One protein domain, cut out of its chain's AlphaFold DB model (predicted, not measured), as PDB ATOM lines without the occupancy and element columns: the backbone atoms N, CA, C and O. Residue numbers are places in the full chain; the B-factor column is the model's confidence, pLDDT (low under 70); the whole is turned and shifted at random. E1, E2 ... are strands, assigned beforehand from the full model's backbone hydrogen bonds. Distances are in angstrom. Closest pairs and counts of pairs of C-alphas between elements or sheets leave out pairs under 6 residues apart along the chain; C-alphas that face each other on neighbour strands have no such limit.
ATOM      1  N   PRO A  90     -44.345  33.390 -25.585       65.12
ATOM      2  CA  PRO A  90     -44.655  33.110 -26.991       65.12
ATOM      3  C   PRO A  90     -45.677  34.095 -27.585       65.12
ATOM      4  O   PRO A  90     -45.785  34.197 -28.803       65.12
ATOM      5  N   ASP A  91     -46.402  34.793 -26.719       70.50
ATOM      6  CA  ASP A  91     -47.445  35.792 -26.952       70.50
ATOM      7  C   ASP A  91     -47.027  37.204 -26.495       70.50
ATOM      8  O   ASP A  91     -47.845  38.125 -26.472       70.50
ATOM      9  N   GLY A  92     -45.756  37.383 -26.115       71.56
ATOM     10  CA  GLY A  92     -45.220  38.681 -25.727       71.56
ATOM     11  C   GLY A  92     -45.144  39.642 -26.915       71.56
ATOM     12  O   GLY A  92     -44.832  39.222 -28.031       71.56
ATOM     13  N   ALA A  93     -45.382  40.934 -26.681       75.56
ATOM     14  CA  ALA A  93     -45.150  41.947 -27.705       75.56
ATOM     15  C   ALA A  93     -43.659  41.963 -28.095       75.56
ATOM     16  O   ALA A  93     -42.771  41.879 -27.241       75.56
ATOM     17  N   GLY A  94     -43.380  42.031 -29.398       81.69
ATOM     18  CA  GLY A  94     -42.030  42.204 -29.923       81.69
ATOM     19  C   GLY A  94     -41.414  43.567 -29.580       81.69
ATOM     20  O   GLY A  94     -41.885  44.300 -28.715       81.69
ATOM     21  N   GLN A  95     -40.341  43.928 -30.282       86.69
ATOM     22  CA  GLN A  95     -39.724  45.249 -30.137       86.69
ATOM     23  C   GLN A  95     -40.666  46.345 -30.657       86.69
ATOM     24  O   GLN A  95     -41.159  46.229 -31.783       86.69
ATOM     25  N   LEU A  96     -40.871  47.414 -29.879       87.94
ATOM     26  CA  LEU A  96     -41.631  48.589 -30.295       87.94
ATOM     27  C   LEU A  96     -40.684  49.659 -30.844       87.94
ATOM     28  O   LEU A  96     -39.713  50.067 -30.204       87.94
ATOM     29  N   VAL A  97     -40.973  50.128 -32.052       90.25
ATOM     30  CA  VAL A  97     -40.233  51.203 -32.725       90.25
ATOM     31  C   VAL A  97     -41.185  52.362 -32.970       90.25
ATOM     32  O   VAL A  97     -42.359  52.130 -33.234       90.25
ATOM     33  N   GLU A  98     -40.693  53.598 -32.863       91.38
ATOM     34  CA  GLU A  98     -41.484  54.800 -33.146       91.38
ATOM     35  C   GLU A  98     -42.182  54.693 -34.510       91.38
ATOM     36  O   GLU A  98     -41.586  54.268 -35.502       91.38
ATOM     37  N   ASP A  99     -43.465  55.045 -34.532       93.19
ATOM     38  CA  ASP A  99     -44.252  55.087 -35.757       93.19
ATOM     39  C   ASP A  99     -44.049  56.438 -36.455       93.19
ATOM     40  O   ASP A  99     -44.682  57.436 -36.102       93.19
ATOM     41  N   ASP A 100     -43.165  56.461 -37.453       91.06
ATOM     42  CA  ASP A 100     -42.866  57.657 -38.252       91.06
ATOM     43  C   ASP A 100     -44.086  58.179 -39.042       91.06
ATOM     44  O   ASP A 100     -44.128  59.356 -39.413       91.06
ATOM     45  N   ASP A 101     -45.079  57.322 -39.301       91.94
ATOM     46  CA  ASP A 101     -46.308  57.672 -40.017       91.94
ATOM     47  C   ASP A 101     -47.437  58.106 -39.062       91.94
ATOM     48  O   ASP A 101     -48.512  58.536 -39.510       91.94
ATOM     49  N   ALA A 102     -47.216  58.038 -37.745       89.88
ATOM     50  CA  ALA A 102     -48.210  58.433 -36.764       89.88
ATOM     51  C   ALA A 102     -48.433  59.949 -36.727       89.88
ATOM     52  O   ALA A 102     -47.569  60.787 -36.999       89.88
ATOM     53  N   VAL A 103     -49.644  60.327 -36.319       90.25
ATOM     54  CA  VAL A 103     -49.945  61.726 -36.009       90.25
ATOM     55  C   VAL A 103     -49.100  62.192 -34.824       90.25
ATOM     56  O   VAL A 103     -48.860  61.434 -33.886       90.25
ATOM     57  N   ALA A 104     -48.686  63.462 -34.843       86.25
ATOM     58  CA  ALA A 104     -47.886  64.032 -33.767       86.25
ATOM     59  C   ALA A 104     -48.589  63.857 -32.414       86.25
ATOM     60  O   ALA A 104     -49.665  64.415 -32.177       86.25
ATOM     61  N   ALA A 105     -47.958  63.091 -31.531       83.44
ATOM     62  CA  ALA A 105     -48.432  62.887 -30.179       83.44
ATOM     63  C   ALA A 105     -48.275  64.174 -29.347       83.44
ATOM     64  O   ALA A 105     -47.430  65.035 -29.617       83.44
ATOM     65  N   HIS A 106     -49.134  64.351 -28.344       87.19
ATOM     66  CA  HIS A 106     -49.112  65.537 -27.494       87.19
ATOM     67  C   HIS A 106     -48.274  65.296 -26.233       87.19
ATOM     68  O   HIS A 106     -48.449  64.313 -25.524       87.19
ATOM     69  N   GLY A 107     -47.400  66.247 -25.896       86.94
ATOM     70  CA  GLY A 107     -46.641  66.200 -24.646       86.94
ATOM     71  C   GLY A 107     -45.587  65.092 -24.630       86.94
ATOM     72  O   GLY A 107     -44.599  65.193 -25.349       86.94
ATOM     73  N   THR A 108     -45.766  64.108 -23.749       88.06
ATOM     74  CA  THR A 108     -44.860  62.959 -23.556       88.06
ATOM     75  C   THR A 108     -45.385  61.669 -24.176       88.06
ATOM     76  O   THR A 108     -44.757  60.627 -24.006       88.06
ATOM     77  N   ASP A 109     -46.536  61.726 -24.841       89.94
ATOM     78  CA  ASP A 109     -47.118  60.567 -25.506       89.94
ATOM     79  C   ASP A 109     -46.303  60.235 -26.767       89.94
ATOM     80  O   ASP A 109     -45.726  61.128 -27.391       89.94
ATOM     81  N   ALA A 110     -46.253  58.957 -27.140       89.38
ATOM     82  CA  ALA A 110     -45.588  58.474 -28.346       89.38
ATOM     83  C   ALA A 110     -46.369  57.294 -28.938       89.38
ATOM     84  O   ALA A 110     -47.000  56.532 -28.204       89.38
ATOM     85  N   PHE A 111     -46.317  57.156 -30.261       92.12
ATOM     86  CA  PHE A 111     -46.873  56.016 -30.987       92.12
ATOM     87  C   PHE A 111     -45.738  55.111 -31.455       92.12
ATOM     88  O   PHE A 111     -44.657  55.592 -31.795       92.12
ATOM     89  N   ALA A 112     -45.986  53.806 -31.452       90.50
ATOM     90  CA  ALA A 112     -45.004  52.813 -31.844       90.50
ATOM     91  C   ALA A 112     -45.667  51.629 -32.555       90.50
ATOM     92  O   ALA A 112     -46.828  51.310 -32.289       90.50
ATOM     93  N   ILE A 113     -44.909  50.972 -33.430       89.62
ATOM     94  CA  ILE A 113     -45.282  49.747 -34.141       89.62
ATOM     95  C   ILE A 113     -44.377  48.604 -33.674       89.62
ATOM     96  O   ILE A 113     -43.183  48.785 -33.435       89.62
ATOM     97  N   GLU A 114     -44.953  47.411 -33.569       88.19
ATOM     98  CA  GLU A 114     -44.230  46.180 -33.267       88.19
ATOM     99  C   GLU A 114     -43.509  45.635 -34.513       88.19
ATOM    100  O   GLU A 114     -44.122  45.444 -35.565       88.19
ATOM    101  N   THR A 115     -42.208  45.346 -34.405       85.62
ATOM    102  CA  THR A 115     -41.402  44.794 -35.513       85.62
ATOM    103  C   THR A 115     -41.034  43.314 -35.338       85.62
ATOM    104  O   THR A 115     -40.157  42.807 -36.043       85.62
ATOM    105  N   GLY A 116     -41.700  42.599 -34.423       75.94
ATOM    106  CA  GLY A 116     -41.410  41.207 -34.072       75.94
ATOM    107  C   GLY A 116     -40.407  41.052 -32.922       75.94
ATOM    108  O   GLY A 116     -39.771  42.007 -32.473       75.94
ATOM    109  N   SER A 117     -40.263  39.819 -32.424       65.94
ATOM    110  CA  SER A 117     -39.362  39.481 -31.314       65.94
ATOM    111  C   SER A 117     -38.018  38.963 -31.828       65.94
ATOM    112  O   SER A 117     -37.910  37.845 -32.336       65.94
ATOM    113  N   THR A 118     -36.958  39.758 -31.676       63.09
ATOM    114  CA  THR A 118     -35.588  39.240 -31.733       63.09
ATOM    115  C   THR A 118     -35.141  38.917 -30.314       63.09
ATOM    116  O   THR A 118     -35.057  39.799 -29.461       63.09
ATOM    117  N   ALA A 119     -34.890  37.632 -30.045       59.59
ATOM    118  CA  ALA A 119     -34.533  37.137 -28.718       59.59
ATOM    119  C   ALA A 119     -33.411  37.987 -28.088       59.59
ATOM    120  O   ALA A 119     -32.274  37.975 -28.556       59.59
ATOM    121  N   GLY A 120     -33.748  38.727 -27.028       62.88
ATOM    122  CA  GLY A 120     -32.804  39.533 -26.249       62.88
ATOM    123  C   GLY A 120     -32.638  41.003 -26.656       62.88
ATOM    124  O   GLY A 120     -31.801  41.672 -26.055       62.88
ATOM    125  N   THR A 121     -33.393  41.531 -27.626       73.19
ATOM    126  CA  THR A 121     -33.370  42.979 -27.954       73.19
ATOM    127  C   THR A 121     -34.532  43.766 -27.351       73.19
ATOM    128  O   THR A 121     -34.509  44.994 -27.376       73.19
ATOM    129  N   VAL A 122     -35.537  43.063 -26.834       77.38
ATOM    130  CA  VAL A 122     -36.769  43.634 -26.287       77.38
ATOM    131  C   VAL A 122     -36.532  44.072 -24.839       77.38
ATOM    132  O   VAL A 122     -35.877  43.367 -24.063       77.38
ATOM    133  N   SER A 123     -37.037  45.248 -24.467       81.19
ATOM    134  CA  SER A 123     -36.993  45.752 -23.094       81.19
ATOM    135  C   SER A 123     -37.805  44.858 -22.153       81.19
ATOM    136  O   SER A 123     -38.760  44.199 -22.557       81.19
ATOM    137  N   ALA A 124     -37.472  44.871 -20.860       83.25
ATOM    138  CA  ALA A 124     -38.223  44.123 -19.852       83.25
ATOM    139  C   ALA A 124     -39.706  44.536 -19.784       83.25
ATOM    140  O   ALA A 124     -40.553  43.712 -19.457       83.25
ATOM    141  N   GLU A 125     -40.017  45.801 -20.085       80.75
ATOM    142  CA  GLU A 125     -41.392  46.312 -20.101       80.75
ATOM    143  C   GLU A 125     -42.161  45.837 -21.335       80.75
ATOM    144  O   GLU A 125     -43.307  45.422 -21.213       80.75
ATOM    145  N   GLU A 126     -41.517  45.826 -22.500       82.56
ATOM    146  CA  GLU A 126     -42.106  45.328 -23.747       82.56
ATOM    147  C   GLU A 126     -42.355  43.816 -23.668       82.56
ATOM    148  O   GLU A 126     -43.442  43.348 -23.992       82.56
ATOM    149  N   ALA A 127     -41.404  43.061 -23.107       79.12
ATOM    150  CA  ALA A 127     -41.542  41.622 -22.884       79.12
ATOM    151  C   ALA A 127     -42.629  41.259 -21.852       79.12
ATOM    152  O   ALA A 127     -43.039  40.100 -21.778       79.12
ATOM    153  N   ALA A 128     -43.076  42.219 -21.034       82.88
ATOM    154  CA  ALA A 128     -44.169  42.030 -20.083       82.88
ATOM    155  C   ALA A 128     -45.559  42.290 -20.700       82.88
ATOM    156  O   ALA A 128     -46.570  41.978 -20.064       82.88
ATOM    157  N   ILE A 129     -45.631  42.859 -21.908       82.62
ATOM    158  CA  ILE A 129     -46.879  43.058 -22.656       82.62
ATOM    159  C   ILE A 129     -47.229  41.749 -23.369       82.62
ATOM    160  O   ILE A 129     -46.355  41.132 -23.966       82.62
ATOM    161  N   HIS A 130     -48.502  41.350 -23.338       80.06
ATOM    162  CA  HIS A 130     -49.037  40.188 -24.056       80.06
ATOM    163  C   HIS A 130     -50.073  40.650 -25.083       80.06
ATOM    164  O   HIS A 130     -50.803  41.618 -24.842       80.06
ATOM    165  N   ILE A 131     -50.129  39.974 -26.227       79.88
ATOM    166  CA  ILE A 131     -51.125  40.224 -27.270       79.88
ATOM    167  C   ILE A 131     -52.347  39.354 -26.966       79.88
ATOM    168  O   ILE A 131     -52.232  38.136 -26.876       79.88
ATOM    169  N   VAL A 132     -53.510  39.984 -26.797       80.69
ATOM    170  CA  VAL A 132     -54.793  39.293 -26.606       80.69
ATOM    171  C   VAL A 132     -55.516  39.256 -27.944       80.69
ATOM    172  O   VAL A 132     -55.758  40.307 -28.540       80.69
TER     173      VAL A 132
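This is residues 90 to 132 of the 203 residues of the protein "DUF5709 domain-containing protein" of Cellulomonas cellasea DSM 20118 (UniProt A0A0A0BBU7). What would one see first? There is little regular structure: a mostly looped chain with one small hairpin, E1 and E2, in its middle, from which the loop tip of residues 104 to 109 sticks out at one end, while residues 115 to 132 fold back near residues 90 to 95 at the other. What is it made of? The 43 printed residues hold no named helix and two antiparallel strands, E1 then E2, 6 residues in all: all strand. How compact is it? It is only just loose, close to compact, with a radius of gyration of the C-alphas of 11.5 A, and elongated, 32 by 19 by 15 A.

How do the strands stand? E1, residues 96 to 98, and E2, residues 112 to 114, form an antiparallel hairpin, their directions at 142 degrees. Which atoms pair? C-alphas 98 and 112 face each other at 4.2 A; N 97 and O 113, 2.9 A apart, are within hydrogen-bond range.

Where does E1 begin? C-alpha 96 is at (-41.631, 48.589, -30.295); E1 is 6.8 A long. Where does E2 end? C-alpha 114 is at (-44.230, 46.180, -33.267); E2 is also 6.8 A long.

Is anything cut or long? The printed part has no cut, and E1 to E2 is a long link of 13 residues. Where is confidence low? Residue 90 and residues 117 to 120 are under 70.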